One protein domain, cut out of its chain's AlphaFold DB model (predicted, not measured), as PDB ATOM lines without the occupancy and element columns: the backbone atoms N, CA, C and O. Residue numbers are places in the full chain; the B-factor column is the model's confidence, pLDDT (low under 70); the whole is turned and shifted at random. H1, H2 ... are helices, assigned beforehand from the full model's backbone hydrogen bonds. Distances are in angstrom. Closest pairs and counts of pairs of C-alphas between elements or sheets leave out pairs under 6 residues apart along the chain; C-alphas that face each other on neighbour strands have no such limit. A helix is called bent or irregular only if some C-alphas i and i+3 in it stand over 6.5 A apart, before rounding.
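AT A GLANCE: This is residues 761 to 871 of the 919 residues of the protein "Piso0_004803 protein" of Pichia sorbitophila (strain ATCC MYA-4447 / BCRC 22081 / CBS 7064 / NBRC 10061 / NRRL Y-12695) (UniProt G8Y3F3). A long helix, H3, makes the spine of an elongated model, with H6 side by side with it and H4 crossing another of its sides. H1 and H2 lie at the end where H3 begins, and a long loop, residues 812 to 823, leaves the far end of H3 and folds back to H4. The printed part has 111 residues with seven named helices, H1 to H7 in order along it, and no named strand; the class is all helix. The whole is only just compact, close to loose, with a radius of gyration of the C-alphas of 15.5 A, and spans 47 by 28 by 23 A.

IN THESE COORDINATES: H1, residues 761 to 772, begins at C-alpha 761 (50.131, -36.541, -55.269) and is 18.1 A long. It is neither bent nor irregular, but only just: C-alphas 769 and 772 are 6.4 A apart. H2 is residues 775 to 784. H3, residues 786 to 811, runs 37.1 A from C-alpha 786 (38.892, -23.718, -59.303) to C-alpha 811 (39.848, -33.102, -23.460). H4, residues 824 to 836, is 18.2 A long, and H5 is residues 838 to 842. H6, residues 845 to 861, is 23.9 A long and irregular, with C-alphas 854 and 857 7.4 A apart and a kink of 54 degrees near residue 855. H7, residues 866 to 871, ends at C-alpha 871 (26.073, -35.494, -36.235).

HOW THE PARTS SIT: H3 is the hub, touching four helices. With its residues 788 to 792 alone it only just touches H1, with 3 pairs of C-alphas within 8 A, about perpendicular at 76 degrees; the closest C-alphas are those of Leu 763 and Leu 791, 6.9 A apart. H2 and H3 touch only at the corner, the C-alphas of Leu 782 and Phe 789 being closest at 5.4 A. H3 touches H4 at a steep tilt of 60 degrees, opposite ways, through its residues 798 to 802 alone; the closest C-alphas, of Cys 802 and Ala 827, are 5.5 A apart. H3 touches H6 at a shallow tilt of 20 degrees, the same way, through its residues 792 to 800 alone; the closest C-alphas, of Gly 796 and Leu 851, are 6.0 A apart. H5 only just touches H1, with 3 pairs of C-alphas within 8 A, the closest being those of Glu 771 and Thr 840 at 5.4 A. H7 touches no helix but is near H3. H4 and H6 are apart. Each O i to N i+4 pair is within hydrogen-bond range in H2, H3, H4, H5 and H7, against 6 of 8 in H1 and 9 of 13 in H6.

THE WHOLE: The C-alphas farthest apart, of Glu 777 and Lys 814, are 47.7 A from each other. The printed part has no cut. The link from H3 to H4 is long, with 12 residues, and the other five are tight. The mean pLDDT of the printed part is 74.8, and residues 807 to 825 and 853 to 871 are under 70.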
ATOM      1  N   GLN A 761      49.099 -36.754 -54.249       86.56
ATOM      2  CA  GLN A 761      50.131 -36.541 -55.269       86.56
ATOM      3  C   GLN A 761      49.973 -35.156 -55.891       86.56
ATOM      4  O   GLN A 761      50.922 -34.378 -55.861       86.56
ATOM      5  N   LYS A 762      48.755 -34.800 -56.315       89.88
ATOM      6  CA  LYS A 762      48.463 -33.457 -56.845       89.88
ATOM      7  C   LYS A 762      48.729 -32.351 -55.831       89.88
ATOM      8  O   LYS A 762      49.232 -31.304 -56.206       89.88
ATOM      9  N   LEU A 763      48.426 -32.578 -54.549       90.38
ATOM     10  CA  LEU A 763      48.728 -31.596 -53.506       90.38
ATOM     11  C   LEU A 763      50.244 -31.392 -53.367       90.38
ATOM     12  O   LEU A 763      50.694 -30.259 -53.261       90.38
ATOM     13  N   SER A 764      51.039 -32.467 -53.411       89.25
ATOM     14  CA  SER A 764      52.504 -32.357 -53.381       89.25
ATOM     15  C   SER A 764      53.100 -31.760 -54.661       89.25
ATOM     16  O   SER A 764      54.216 -31.250 -54.597       89.25
ATOM     17  N   GLU A 765      52.425 -31.868 -55.804       91.44
ATOM     18  CA  GLU A 765      52.819 -31.201 -57.049       91.44
ATOM     19  C   GLU A 765      52.522 -29.697 -56.956       91.44
ATOM     20  O   GLU A 765      53.435 -28.896 -57.134       91.44
ATOM     21  N   LEU A 766      51.308 -29.323 -56.533       91.94
ATOM     22  CA  LEU A 766      50.884 -27.929 -56.355       91.94
ATOM     23  C   LEU A 766      51.720 -27.171 -55.311       91.94
ATOM     24  O   LEU A 766      52.110 -26.032 -55.531       91.94
ATOM     25  N   ILE A 767      52.041 -27.806 -54.178       91.31
ATOM     26  CA  ILE A 767      52.890 -27.192 -53.144       91.31
ATOM     27  C   ILE A 767      54.293 -26.876 -53.684       91.31
ATOM     28  O   ILE A 767      54.850 -25.845 -53.329       91.31
ATOM     29  N   LYS A 768      54.854 -27.729 -54.550       89.62
ATOM     30  CA  LYS A 768      56.166 -27.493 -55.177       89.62
ATOM     31  C   LYS A 768      56.123 -26.435 -56.270       89.62
ATOM     32  O   LYS A 768      57.120 -25.771 -56.507       89.62
ATOM     33  N   GLU A 769      54.990 -26.299 -56.949       90.38
ATOM     34  CA  GLU A 769      54.756 -25.209 -57.894       90.38
ATOM     35  C   GLU A 769      54.723 -23.865 -57.147       90.38
ATOM     36  O   GLU A 769      55.466 -22.951 -57.487       90.38
ATOM     37  N   TYR A 770      53.966 -23.786 -56.049       91.06
ATOM     38  CA  TYR A 770      53.846 -22.583 -55.216       91.06
ATOM     39  C   TYR A 770      55.075 -22.264 -54.340       91.06
ATOM     40  O   TYR A 770      55.158 -21.176 -53.766       91.06
ATOM     41  N   GLU A 771      56.026 -23.189 -54.198       86.00
ATOM     42  CA  GLU A 771      57.255 -22.987 -53.418       86.00
ATOM     43  C   GLU A 771      58.091 -21.827 -53.985       86.00
ATOM     44  O   GLU A 771      58.520 -20.955 -53.227       86.00
ATOM     45  N   GLU A 772      58.199 -21.746 -55.312       83.81
ATOM     46  CA  GLU A 772      58.931 -20.702 -56.048       83.81
ATOM     47  C   GLU A 772      58.074 -19.452 -56.360       83.81
ATOM     48  O   GLU A 772      58.620 -18.404 -56.688       83.81
ATOM     49  N   CYS A 773      56.742 -19.526 -56.238       84.19
ATOM     50  CA  CYS A 773      55.838 -18.405 -56.534       84.19
ATOM     51  C   CYS A 773      55.771 -17.352 -55.413       84.19
ATOM     52  O   CYS A 773      55.984 -17.637 -54.231       84.19
ATOM     53  N   SER A 774      55.385 -16.133 -55.778       81.56
ATOM     54  CA  SER A 774      54.969 -15.062 -54.867       81.56
ATOM     55  C   SER A 774      53.526 -15.245 -54.364       81.56
ATOM     56  O   SER A 774      52.715 -15.954 -54.964       81.56
ATOM     57  N   SER A 775      53.171 -14.563 -53.269       78.88
ATOM     58  CA  SER A 775      51.806 -14.571 -52.714       78.88
ATOM     59  C   SER A 775      50.753 -14.038 -53.704       78.88
ATOM     60  O   SER A 775      49.607 -14.495 -53.693       78.88
ATOM     61  N   LEU A 776      51.136 -13.103 -54.587       77.50
ATOM     62  CA  LEU A 776      50.268 -12.530 -55.624       77.50
ATOM     63  C   LEU A 776      49.983 -13.536 -56.749       77.50
ATOM     64  O   LEU A 776      48.820 -13.769 -57.076       77.50
ATOM     65  N   GLU A 777      51.016 -14.197 -57.283       85.25
ATOM     66  CA  GLU A 777      50.863 -15.228 -58.324       85.25
ATOM     67  C   GLU A 777      49.980 -16.390 -57.853       85.25
ATOM     68  O   GLU A 777      49.103 -16.847 -58.589       85.25
ATOM     69  N   ILE A 778      50.160 -16.834 -56.602       86.00
ATOM     70  CA  ILE A 778      49.328 -17.882 -55.998       86.00
ATOM     71  C   ILE A 778      47.874 -17.410 -55.850       86.00
ATOM     72  O   ILE A 778      46.942 -18.173 -56.107       86.00
ATOM     73  N   SER A 779      47.659 -16.153 -55.451       82.12
ATOM     74  CA  SER A 779      46.313 -15.590 -55.298       82.12
ATOM     75  C   SER A 779      45.575 -15.500 -56.640       82.12
ATOM     76  O   SER A 779      44.391 -15.841 -56.713       82.12
ATOM     77  N   GLU A 780      46.275 -15.131 -57.715       83.69
ATOM     78  CA  GLU A 780      45.724 -15.114 -59.074       83.69
ATOM     79  C   GLU A 780      45.441 -16.518 -59.628       83.69
ATOM     80  O   GLU A 780      44.354 -16.746 -60.167       83.69
ATOM     81  N   ASP A 781      46.342 -17.492 -59.447       90.12
ATOM     82  CA  ASP A 781      46.051 -18.881 -59.835       90.12
ATOM     83  C   ASP A 781      44.841 -19.426 -59.064       90.12
ATOM     84  O   ASP A 781      43.930 -19.969 -59.680       90.12
ATOM     85  N   LEU A 782      44.727 -19.202 -57.751       87.06
ATOM     86  CA  LEU A 782      43.558 -19.654 -56.983       87.06
ATOM     87  C   LEU A 782      42.248 -18.952 -57.384       87.06
ATOM     88  O   LEU A 782      41.173 -19.546 -57.239       87.06
ATOM     89  N   ARG A 783      42.316 -17.728 -57.926       81.50
ATOM     90  CA  ARG A 783      41.167 -17.008 -58.502       81.50
ATOM     91  C   ARG A 783      40.717 -17.617 -59.834       81.50
ATOM     92  O   ARG A 783      39.513 -17.733 -60.083       81.50
ATOM     93  N   LEU A 784      41.661 -18.026 -60.682       86.19
ATOM     94  CA  LEU A 784      41.402 -18.553 -62.028       86.19
ATOM     95  C   LEU A 784      41.152 -20.075 -62.046       86.19
ATOM     96  O   LEU A 784      40.329 -20.572 -62.823       86.19
ATOM     97  N   ASN A 785      41.824 -20.824 -61.173       88.50
ATOM     98  CA  ASN A 785      41.913 -22.280 -61.169       88.50
ATOM     99  C   ASN A 785      41.121 -22.902 -60.008       88.50
ATOM    100  O   ASN A 785      41.616 -23.200 -58.917       88.50
ATOM    101  N   LYS A 786      39.838 -23.157 -60.282       85.94
ATOM    102  CA  LYS A 786      38.892 -23.718 -59.303       85.94
ATOM    103  C   LYS A 786      39.275 -25.114 -58.797       85.94
ATOM    104  O   LYS A 786      38.854 -25.473 -57.697       85.94
ATOM    105  N   ASP A 787      40.070 -25.879 -59.549       87.06
ATOM    106  CA  ASP A 787      40.530 -27.209 -59.133       87.06
ATOM    107  C   ASP A 787      41.637 -27.109 -58.067       87.06
ATOM    108  O   ASP A 787      41.601 -27.853 -57.084       87.06
ATOM    109  N   HIS A 788      42.565 -26.151 -58.198       89.69
ATOM    110  CA  HIS A 788      43.596 -25.872 -57.185       89.69
ATOM    111  C   HIS A 788      42.965 -25.363 -55.879       89.69
ATOM    112  O   HIS A 788      43.240 -25.896 -54.799       89.69
ATOM    113  N   PHE A 789      42.009 -24.431 -55.977       85.31
ATOM    114  CA  PHE A 789      41.229 -23.975 -54.824       85.31
ATOM    115  C   PHE A 789      40.458 -25.117 -54.137       85.31
ATOM    116  O   PHE A 789      40.496 -25.252 -52.910       85.31
ATOM    117  N   ALA A 790      39.786 -25.982 -54.906       85.56
ATOM    118  CA  ALA A 790      39.066 -27.130 -54.356       85.56
ATOM    119  C   ALA A 790      40.004 -28.124 -53.643       85.56
ATOM    120  O   ALA A 790      39.642 -28.660 -52.592       85.56
ATOM    121  N   LEU A 791      41.213 -28.334 -54.174       89.06
ATOM    122  CA  LEU A 791      42.230 -29.214 -53.597       89.06
ATOM    123  C   LEU A 791      42.739 -28.692 -52.241       89.06
ATOM    124  O   LEU A 791      42.730 -29.441 -51.260       89.06
ATOM    125  N   LEU A 792      43.104 -27.408 -52.156       88.94
ATOM    126  CA  LEU A 792      43.512 -26.772 -50.896       88.94
ATOM    127  C   LEU A 792      42.378 -26.751 -49.866       88.94
ATOM    128  O   LEU A 792      42.603 -27.043 -48.690       88.94
ATOM    129  N   LYS A 793      41.141 -26.470 -50.294       86.31
ATOM    130  CA  LYS A 793      39.960 -26.493 -49.421       86.31
ATOM    131  C   LYS A 793      39.703 -27.890 -48.843       86.31
ATOM    132  O   LYS A 793      39.417 -28.013 -47.651       86.31
ATOM    133  N   ALA A 794      39.853 -28.942 -49.651       85.56
ATOM    134  CA  ALA A 794      39.737 -30.328 -49.199       85.56
ATOM    135  C   ALA A 794      40.854 -30.714 -48.209       85.56
ATOM    136  O   ALA A 794      40.569 -31.323 -47.175       85.56
ATOM    137  N   PHE A 795      42.103 -30.299 -48.460       90.25
ATOM    138  CA  PHE A 795      43.199 -30.480 -47.503       90.25
ATOM    139  C   PHE A 795      42.937 -29.736 -46.182       90.25
ATOM    140  O   PHE A 795      43.061 -30.324 -45.108       90.25
ATOM    141  N   GLY A 796      42.478 -28.483 -46.242       86.81
ATOM    142  CA  GLY A 796      42.126 -27.681 -45.068       86.81
ATOM    143  C   GLY A 796      40.984 -28.285 -44.238       86.81
ATOM    144  O   GLY A 796      41.054 -28.273 -43.011       86.81
ATOM    145  N   ASN A 797      39.956 -28.865 -44.874       84.06
ATOM    146  CA  ASN A 797      38.922 -29.660 -44.187       84.06
ATOM    147  C   ASN A 797      39.534 -30.860 -43.443       84.06
ATOM    148  O   ASN A 797      39.195 -31.122 -42.287       84.06
ATOM    149  N   LYS A 798      40.444 -31.598 -44.091       84.38
ATOM    150  CA  LYS A 798      41.086 -32.769 -43.482       84.38
ATOM    151  C   LYS A 798      41.958 -32.377 -42.286       84.38
ATOM    152  O   LYS A 798      41.836 -32.989 -41.226       84.38
ATOM    153  N   LEU A 799      42.786 -31.345 -42.443       86.62
ATOM    154  CA  LEU A 799      43.676 -30.819 -41.406       86.62
ATOM    155  C   LEU A 799      42.892 -30.372 -40.163       86.62
ATOM    156  O   LEU A 799      43.199 -30.804 -39.051       86.62
ATOM    157  N   GLU A 800      41.827 -29.589 -40.362       82.62
ATOM    158  CA  GLU A 800      40.877 -29.183 -39.320       82.62
ATOM    159  C   GLU A 800      40.306 -30.392 -38.558       82.62
ATOM    160  O   GLU A 800      40.325 -30.419 -37.325       82.62
ATOM    161  N   ASN A 801      39.832 -31.414 -39.279       78.38
ATOM    162  CA  ASN A 801      39.263 -32.621 -38.682       78.38
ATOM    163  C   ASN A 801      40.302 -33.411 -37.868       78.38
ATOM    164  O   ASN A 801      40.007 -33.837 -36.749       78.38
ATOM    165  N   CYS A 802      41.531 -33.559 -38.371       80.75
ATOM    166  CA  CYS A 802      42.630 -34.197 -37.641       80.75
ATOM    167  C   CYS A 802      42.964 -33.451 -36.335       80.75
ATOM    168  O   CYS A 802      43.061 -34.084 -35.278       80.75
ATOM    169  N   VAL A 803      43.057 -32.114 -36.374       78.25
ATOM    170  CA  VAL A 803      43.268 -31.269 -35.181       78.25
ATOM    171  C   VAL A 803      42.111 -31.427 -34.187       78.25
ATOM    172  O   VAL A 803      42.342 -31.745 -33.016       78.25
ATOM    173  N   LYS A 804      40.856 -31.301 -34.642       74.81
ATOM    174  CA  LYS A 804      39.662 -31.441 -33.788       74.81
ATOM    175  C   LYS A 804      39.586 -32.809 -33.115       74.81
ATOM    176  O   LYS A 804      39.321 -32.872 -31.913       74.81
ATOM    177  N   VAL A 805      39.852 -33.904 -33.829       72.12
ATOM    178  CA  VAL A 805      39.817 -35.264 -33.262       72.12
ATOM    179  C   VAL A 805      40.894 -35.457 -32.193       72.12
ATOM    180  O   VAL A 805      40.605 -36.003 -31.124       72.12
ATOM    181  N   ILE A 806      42.120 -34.985 -32.426       71.38
ATOM    182  CA  ILE A 806      43.220 -35.149 -31.467       71.38
ATOM    183  C   ILE A 806      42.988 -34.306 -30.206       71.38
ATOM    184  O   ILE A 806      43.084 -34.841 -29.097       71.38
ATOM    185  N   LEU A 807      42.574 -33.044 -30.345       68.12
ATOM    186  CA  LEU A 807      42.254 -32.181 -29.203       68.12
ATOM    187  C   LEU A 807      41.023 -32.688 -28.426       68.12
ATOM    188  O   LEU A 807      41.048 -32.749 -27.193       68.12
ATOM    189  N   THR A 808      39.986 -33.185 -29.113       65.56
ATOM    190  CA  THR A 808      38.810 -33.792 -28.458       65.56
ATOM    191  C   THR A 808      39.188 -35.029 -27.643       65.56
ATOM    192  O   THR A 808      38.737 -35.178 -26.503       65.56
ATOM    193  N   ASN A 809      40.040 -35.910 -28.179       63.31
ATOM    194  CA  ASN A 809      40.500 -37.110 -27.470       63.31
ATOM    195  C   ASN A 809      41.305 -36.770 -26.198       63.31
ATOM    196  O   ASN A 809      41.243 -37.512 -25.214       63.31
ATOM    197  N   GLN A 810      42.008 -35.633 -26.177       61.06
ATOM    198  CA  GLN A 810      42.730 -35.152 -24.994       61.06
ATOM    199  C   GLN A 810      41.793 -34.560 -23.937       61.06
ATOM    200  O   GLN A 810      41.876 -34.945 -22.765       61.06
ATOM    201  N   LEU A 811      40.860 -33.692 -24.345       55.91
ATOM    202  CA  LEU A 811      39.848 -33.102 -23.460       55.91
ATOM    203  C   LEU A 811      38.915 -34.168 -22.855       55.91
ATOM    204  O   LEU A 811      38.558 -34.114 -21.677       55.91
ATOM    205  N   THR A 812      38.538 -35.181 -23.640       54.38
ATOM    206  CA  THR A 812      37.498 -36.156 -23.278       54.38
ATOM    207  C   THR A 812      38.043 -37.544 -22.924       54.38
ATOM    208  O   THR A 812      37.479 -38.552 -23.346       54.38
ATOM    209  N   ARG A 813      39.052 -37.636 -22.032       48.25
ATOM    210  CA  ARG A 813      39.658 -38.893 -21.482       48.25
ATOM    211  C   ARG A 813      38.684 -40.015 -21.018       48.25
ATOM    212  O   ARG A 813      39.130 -41.086 -20.607       48.25
ATOM    213  N   LYS A 814      37.366 -39.789 -21.030       44.47
ATOM    214  CA  LYS A 814      36.291 -40.747 -20.716       44.47
ATOM    215  C   LYS A 814      35.599 -41.375 -21.944       44.47
ATOM    216  O   LYS A 814      35.004 -42.438 -21.779       44.47
ATOM    217  N   ASN A 815      35.675 -40.791 -23.147       43.31
ATOM    218  CA  ASN A 815      34.905 -41.228 -24.324       43.31
ATOM    219  C   ASN A 815      35.756 -42.002 -25.347       43.31
ATOM    220  O   ASN A 815      36.196 -41.468 -26.358       43.31
ATOM    221  N   LYS A 816      35.900 -43.316 -25.138       47.72
ATOM    222  CA  LYS A 816      36.637 -44.227 -26.042       47.72
ATOM    223  C   LYS A 816      36.045 -44.393 -27.456       47.72
ATOM    224  O   LYS A 816      36.634 -45.100 -28.264       47.72
ATOM    225  N   ASN A 817      34.901 -43.778 -27.753       48.81
ATOM    226  CA  ASN A 817      34.179 -43.963 -29.016       48.81
ATOM    227  C   ASN A 817      34.605 -42.979 -30.125       48.81
ATOM    228  O   ASN A 817      34.205 -43.171 -31.265       48.81
ATOM    229  N   LEU A 818      35.403 -41.948 -29.817       44.41
ATOM    230  CA  LEU A 818      35.918 -40.977 -30.803       44.41
ATOM    231  C   LEU A 818      37.230 -41.421 -31.478       44.41
ATOM    232  O   LEU A 818      37.600 -40.893 -32.519       44.41
ATOM    233  N   ALA A 819      37.908 -42.435 -30.934       43.81
ATOM    234  CA  ALA A 819      39.191 -42.940 -31.431       43.81
ATOM    235  C   ALA A 819      39.094 -43.838 -32.689       43.81
ATOM    236  O   ALA A 819      40.038 -44.563 -32.988       43.81
ATOM    237  N   TYR A 820      37.952 -43.835 -33.388       45.31
ATOM    238  CA  TYR A 820      37.658 -44.720 -34.526       45.31
ATOM    239  C   TYR A 820      37.406 -43.989 -35.859       45.31
ATOM    240  O   TYR A 820      37.231 -44.663 -36.868       45.31
ATOM    241  N   ILE A 821      37.376 -42.649 -35.868       50.66
ATOM    242  CA  ILE A 821      36.952 -41.832 -37.028       50.66
ATOM    243  C   ILE A 821      38.136 -41.429 -37.928       50.66
ATOM    244  O   ILE A 821      37.988 -41.270 -39.133       50.66
ATOM    245  N   VAL A 822      39.342 -41.291 -37.366       55.38
ATOM    246  CA  VAL A 822      40.560 -40.950 -38.119       55.38
ATOM    247  C   VAL A 822      41.626 -41.993 -37.815       55.38
ATOM    248  O   VAL A 822      41.913 -42.250 -36.644       55.38
ATOM    249  N   ASP A 823      42.212 -42.592 -38.856       60.81
ATOM    250  CA  ASP A 823      43.379 -43.462 -38.704       60.81
ATOM    251  C   ASP A 823      44.554 -42.616 -38.170       60.81
ATOM    252  O   ASP A 823      44.903 -41.604 -38.786       60.81
ATOM    253  N   PRO A 824      45.187 -42.984 -37.040       61.72
ATOM    254  CA  PRO A 824      46.348 -42.265 -36.527       61.72
ATOM    255  C   PRO A 824      47.486 -42.101 -37.546       61.72
ATOM    256  O   PRO A 824      48.218 -41.119 -37.459       61.72
ATOM    257  N   GLY A 825      47.638 -43.016 -38.514       64.69
ATOM    258  CA  GLY A 825      48.626 -42.877 -39.589       64.69
ATOM    259  C   GLY A 825      48.295 -41.756 -40.582       64.69
ATOM    260  O   GLY A 825      49.185 -41.022 -41.003       64.69
ATOM    261  N   ASP A 826      47.013 -41.586 -40.901       73.94
ATOM    262  CA  ASP A 826      46.495 -40.565 -41.822       73.94
ATOM    263  C   ASP A 826      46.642 -39.154 -41.219       73.94
ATOM    264  O   ASP A 826      47.161 -38.242 -41.860       73.94
ATOM    265  N   ALA A 827      46.324 -38.994 -39.926       77.25
ATOM    266  CA  ALA A 827      46.543 -37.730 -39.213       77.25
ATOM    267  C   ALA A 827      48.026 -37.312 -39.158       77.25
ATOM    268  O   ALA A 827      48.335 -36.128 -39.293       77.25
ATOM    269  N   VAL A 828      48.945 -38.269 -38.978       82.31
ATOM    270  CA  VAL A 828      50.393 -37.995 -38.940       82.31
ATOM    271  C   VAL A 828      50.909 -37.511 -40.293       82.31
ATOM    272  O   VAL A 828      51.668 -36.544 -40.323       82.31
ATOM    273  N   GLU A 829      50.499 -38.121 -41.408       85.31
ATOM    274  CA  GLU A 829      50.933 -37.659 -42.733       85.31
ATOM    275  C   GLU A 829      50.321 -36.292 -43.098       85.31
ATOM    276  O   GLU A 829      51.033 -35.433 -43.619       85.31
ATOM    277  N   VAL A 830      49.055 -36.024 -42.743       88.12
ATOM    278  CA  VAL A 830      48.418 -34.700 -42.917       88.12
ATOM    279  C   VAL A 830      49.179 -33.605 -42.155       88.12
ATOM    280  O   VAL A 830      49.525 -32.573 -42.731       88.12
ATOM    281  N   PHE A 831      49.508 -33.839 -40.880       89.62
ATOM    282  CA  PHE A 831      50.280 -32.894 -40.065       89.62
ATOM    283  C   PHE A 831      51.706 -32.699 -40.578       89.62
ATOM    284  O   PHE A 831      52.181 -31.572 -40.664       89.62
ATOM    285  N   LYS A 832      52.378 -33.783 -40.968       88.94
ATOM    286  CA  LYS A 832      53.719 -33.740 -41.559       88.94
ATOM    287  C   LYS A 832      53.733 -32.969 -42.882       88.94
ATOM    288  O   LYS A 832      54.666 -32.214 -43.121       88.94
ATOM    289  N   THR A 833      52.686 -33.102 -43.697       90.75
ATOM    290  CA  THR A 833      52.519 -32.331 -44.939       90.75
ATOM    291  C   THR A 833      52.367 -30.843 -44.640       90.75
ATOM    292  O   THR A 833      53.028 -30.031 -45.279       90.75
ATOM    293  N   PHE A 834      51.557 -30.473 -43.645       92.00
ATOM    294  CA  PHE A 834      51.398 -29.074 -43.246       92.00
ATOM    295  C   PHE A 834      52.691 -28.470 -42.671       92.00
ATOM    296  O   PHE A 834      53.130 -27.426 -43.139       92.00
ATOM    297  N   LEU A 835      53.326 -29.135 -41.699       90.12
ATOM    298  CA  LEU A 835      54.502 -28.600 -41.001       90.12
ATOM    299  C   LEU A 835      55.741 -28.501 -41.904       90.12
ATOM    300  O   LEU A 835      56.452 -27.501 -41.851       90.12
ATOM    301  N   LEU A 836      56.002 -29.501 -42.756       88.88
ATOM    302  CA  LEU A 836      57.171 -29.464 -43.648       88.88
ATOM    303  C   LEU A 836      57.058 -28.368 -44.714       88.88
ATOM    304  O   LEU A 836      58.062 -27.742 -45.028       88.88
ATOM    305  N   ASN A 837      55.850 -28.100 -45.217       90.38
ATOM    306  CA  ASN A 837      55.600 -27.111 -46.273       90.38
ATOM    307  C   ASN A 837      54.984 -25.811 -45.720       90.38
ATOM    308  O   ASN A 837      54.284 -25.087 -46.430       90.38
ATOM    309  N   PHE A 838      55.200 -25.530 -44.430       90.44
ATOM    310  CA  PHE A 838      54.565 -24.422 -43.714       90.44
ATOM    311  C   PHE A 838      54.840 -23.063 -44.370       90.44
ATOM    312  O   PHE A 838      53.921 -22.261 -44.514       90.44
ATOM    313  N   ASN A 839      56.074 -22.840 -44.833       87.56
ATOM    314  CA  ASN A 839      56.484 -21.617 -45.525       87.56
ATOM    315  C   ASN A 839      55.627 -21.371 -46.776       87.56
ATOM    316  O   ASN A 839      55.079 -20.283 -46.933       87.56
ATOM    317  N   THR A 840      55.428 -22.394 -47.611       88.75
ATOM    318  CA  THR A 840      54.552 -22.312 -48.786       88.75
ATOM    319  C   THR A 840      53.113 -21.998 -48.388       88.75
ATOM    320  O   THR A 840      52.512 -21.105 -48.972       88.75
ATOM    321  N   PHE A 841      52.564 -22.659 -47.359       89.69
ATOM    322  CA  PHE A 841      51.203 -22.371 -46.883       89.69
ATOM    323  C   PHE A 841      51.027 -20.934 -46.360       89.69
ATOM    324  O   PHE A 841      49.942 -20.381 -46.516       89.69
ATOM    325  N   CYS A 842      52.069 -20.308 -45.798       85.56
ATOM    326  CA  CYS A 842      52.016 -18.919 -45.322       85.56
ATOM    327  C   CYS A 842      52.012 -17.865 -46.442       85.56
ATOM    328  O   CYS A 842      51.642 -16.721 -46.190       85.56
ATOM    329  N   LYS A 843      52.332 -18.249 -47.687       85.00
ATOM    330  CA  LYS A 843      52.097 -17.412 -48.878       85.00
ATOM    331  C   LYS A 843      50.623 -17.407 -49.329       85.00
ATOM    332  O   LYS A 843      50.251 -16.614 -50.187       85.00
ATOM    333  N   ILE A 844      49.778 -18.299 -48.792       86.25
ATOM    334  CA  ILE A 844      48.412 -18.550 -49.284       86.25
ATOM    335  C   ILE A 844      47.364 -17.940 -48.341       86.25
ATOM    336  O   ILE A 844      46.786 -18.637 -47.501       86.25
ATOM    337  N   ASP A 845      47.065 -16.649 -48.510       79.62
ATOM    338  CA  ASP A 845      46.165 -15.911 -47.605       79.62
ATOM    339  C   ASP A 845      44.792 -16.582 -47.432       79.62
ATOM    340  O   ASP A 845      44.330 -16.834 -46.321       79.62
ATOM    341  N   LEU A 846      44.182 -16.986 -48.550       77.31
ATOM    342  CA  LEU A 846      42.873 -17.635 -48.583       77.31
ATOM    343  C   LEU A 846      42.846 -18.971 -47.818       77.31
ATOM    344  O   LEU A 846      41.806 -19.365 -47.281       77.31
ATOM    345  N   PHE A 847      43.980 -19.678 -47.744       83.44
ATOM    346  CA  PHE A 847      44.115 -20.892 -46.938       83.44
ATOM    347  C   PHE A 847      44.224 -20.549 -45.447       83.44
ATOM    348  O   PHE A 847      43.551 -21.194 -44.639       83.44
ATOM    349  N   ALA A 848      44.993 -19.514 -45.092       78.94
ATOM    350  CA  ALA A 848      45.095 -18.998 -43.729       78.94
ATOM    351  C   ALA A 848      43.739 -18.500 -43.196       78.94
ATOM    352  O   ALA A 848      43.300 -18.962 -42.141       78.94
ATOM    353  N   GLU A 849      43.030 -17.648 -43.946       74.25
ATOM    354  CA  GLU A 849      41.688 -17.149 -43.603       74.25
ATOM    355  C   GLU A 849      40.694 -18.309 -43.433       74.25
ATOM    356  O   GLU A 849      40.055 -18.443 -42.384       74.25
ATOM    357  N   THR A 850      40.611 -19.200 -44.434       72.50
ATOM    358  CA  THR A 850      39.680 -20.337 -44.412       72.50
ATOM    359  C   THR A 850      39.942 -21.247 -43.217       72.50
ATOM    360  O   THR A 850      38.998 -21.623 -42.523       72.50
ATOM    361  N   LEU A 851      41.200 -21.632 -42.977       76.44
ATOM    362  CA  LEU A 851      41.570 -22.557 -41.907       76.44
ATOM    363  C   LEU A 851      41.381 -21.925 -40.524       76.44
ATOM    364  O   LEU A 851      40.854 -22.587 -39.628       76.44
ATOM    365  N   PHE A 852      41.742 -20.650 -40.357       72.62
ATOM    366  CA  PHE A 852      41.607 -19.952 -39.083       72.62
ATOM    367  C   PHE A 852      40.143 -19.751 -38.685       72.62
ATOM    368  O   PHE A 852      39.770 -20.116 -37.571       72.62
ATOM    369  N   GLY A 853      39.269 -19.307 -39.599       68.50
ATOM    370  CA  GLY A 853      37.834 -19.127 -39.314       68.50
ATOM    371  C   GLY A 853      37.105 -20.409 -38.866       68.50
ATOM    372  O   GLY A 853      36.046 -20.358 -38.242       68.50
ATOM    373  N   LYS A 854      37.683 -21.590 -39.123       69.44
ATOM    374  CA  LYS A 854      37.169 -22.897 -38.670       69.44
ATOM    375  C   LYS A 854      37.612 -23.303 -37.262       69.44
ATOM    376  O   LYS A 854      36.981 -24.179 -36.650       69.44
ATOM    377  N   VAL A 855      38.702 -22.711 -36.771       68.06
ATOM    378  CA  VAL A 855      39.285 -22.959 -35.442       68.06
ATOM    379  C   VAL A 855      39.218 -21.747 -34.512       68.06
ATOM    380  O   VAL A 855      39.505 -21.900 -33.330       68.06
ATOM    381  N   GLU A 856      38.797 -20.575 -34.990       68.62
ATOM    382  CA  GLU A 856      38.702 -19.327 -34.218       68.62
ATOM    383  C   GLU A 856      37.956 -19.530 -32.890       68.62
ATOM    384  O   GLU A 856      38.452 -19.155 -31.828       68.62
ATOM    385  N   GLN A 857      36.803 -20.209 -32.915       66.56
ATOM    386  CA  GLN A 857      36.041 -20.540 -31.706       66.56
ATOM    387  C   GLN A 857      36.847 -21.409 -30.724       66.56
ATOM    388  O   GLN A 857      36.766 -21.209 -29.510       66.56
ATOM    389  N   LEU A 858      37.636 -22.359 -31.235       66.31
ATOM    390  CA  LEU A 858      38.468 -23.256 -30.434       66.31
ATOM    391  C   LEU A 858      39.655 -22.512 -29.808       66.31
ATOM    392  O   LEU A 858      39.942 -22.731 -28.634       66.31
ATOM    393  N   ALA A 859      40.287 -21.599 -30.552       63.91
ATOM    394  CA  ALA A 859      41.313 -20.702 -30.026       63.91
ATOM    395  C   ALA A 859      40.739 -19.777 -28.942       63.91
ATOM    396  O   ALA A 859      41.274 -19.707 -27.840       63.91
ATOM    397  N   SER A 860      39.596 -19.146 -29.221       62.88
ATOM    398  CA  SER A 860      38.985 -18.126 -28.360       62.88
ATOM    399  C   SER A 860      38.425 -18.683 -27.046       62.88
ATOM    400  O   SER A 860      38.489 -18.024 -26.014       62.88
ATOM    401  N   THR A 861      37.841 -19.888 -27.065       61.69
ATOM    402  CA  THR A 861      37.120 -20.453 -25.902       61.69
ATOM    403  C   THR A 861      37.836 -21.638 -25.244       61.69
ATOM    404  O   THR A 861      37.602 -21.947 -24.068       61.69
ATOM    405  N   GLY A 862      38.702 -22.331 -25.992       59.78
ATOM    406  CA  GLY A 862      39.242 -23.642 -25.625       59.78
ATOM    407  C   GLY A 862      38.209 -24.776 -25.640       59.78
ATOM    408  O   GLY A 862      38.528 -25.880 -25.193       59.78
ATOM    409  N   GLU A 863      36.981 -24.530 -26.111       60.34
ATOM    410  CA  GLU A 863      35.898 -25.514 -26.165       60.34
ATOM    411  C   GLU A 863      35.720 -26.070 -27.584       60.34
ATOM    412  O   GLU A 863      35.758 -25.343 -28.576       60.34
ATOM    413  N   VAL A 864      35.506 -27.384 -27.684       59.25
ATOM    414  CA  VAL A 864      35.136 -28.047 -28.940       59.25
ATOM    415  C   VAL A 864      33.620 -28.218 -28.963       59.25
ATOM    416  O   VAL A 864      33.062 -28.825 -28.049       59.25
ATOM    417  N   ASP A 865      32.963 -27.744 -30.024       54.78
ATOM    418  CA  ASP A 865      31.539 -27.998 -30.267       54.78
ATOM    419  C   ASP A 865      31.285 -29.505 -30.470       54.78
ATOM    420  O   ASP A 865      31.556 -30.085 -31.528       54.78
ATOM    421  N   THR A 866      30.775 -30.158 -29.423       50.16
ATOM    422  CA  THR A 866      30.508 -31.598 -29.423       50.16
ATOM    423  C   THR A 866      29.275 -31.994 -30.232       50.16
ATOM    424  O   THR A 866      29.166 -33.163 -30.608       50.16
ATOM    425  N   ASP A 867      28.355 -31.066 -30.513       43.00
ATOM    426  CA  ASP A 867      27.087 -31.391 -31.176       43.00
ATOM    427  C   ASP A 867      27.282 -31.582 -32.689       43.00
ATOM    428  O   ASP A 867      26.679 -32.484 -33.276       43.00
ATOM    429  N   ARG A 868      28.209 -30.836 -33.308       45.53
ATOM    430  CA  ARG A 868      28.659 -31.084 -34.694       45.53
ATOM    431  C   ARG A 868      29.360 -32.442 -34.853       45.53
ATOM    432  O   ARG A 868      29.063 -33.183 -35.788       45.53
ATOM    433  N   LEU A 869      30.217 -32.827 -33.904       43.03
ATOM    434  CA  LEU A 869      30.880 -34.144 -33.889       43.03
ATOM    435  C   LEU A 869      29.892 -35.314 -33.717       43.03
ATOM    436  O   LEU A 869      30.105 -36.394 -34.269       43.03
ATOM    437  N   ALA A 870      28.795 -35.111 -32.983       40.34
ATOM    438  CA  ALA A 870      27.753 -36.123 -32.807       40.34
ATOM    439  C   ALA A 870      26.910 -36.357 -34.077       40.34
ATOM    440  O   ALA A 870      26.428 -37.471 -34.286       40.34
ATOM    441  N   GLN A 871      26.751 -35.345 -34.939       42.72
ATOM    442  CA  GLN A 871      26.073 -35.494 -36.235       42.72
ATOM    443  C   GLN A 871      26.909 -36.335 -37.212       42.72
ATOM    444  O   GLN A 871      26.370 -37.227 -37.865       42.72
TER     445      GLN A 871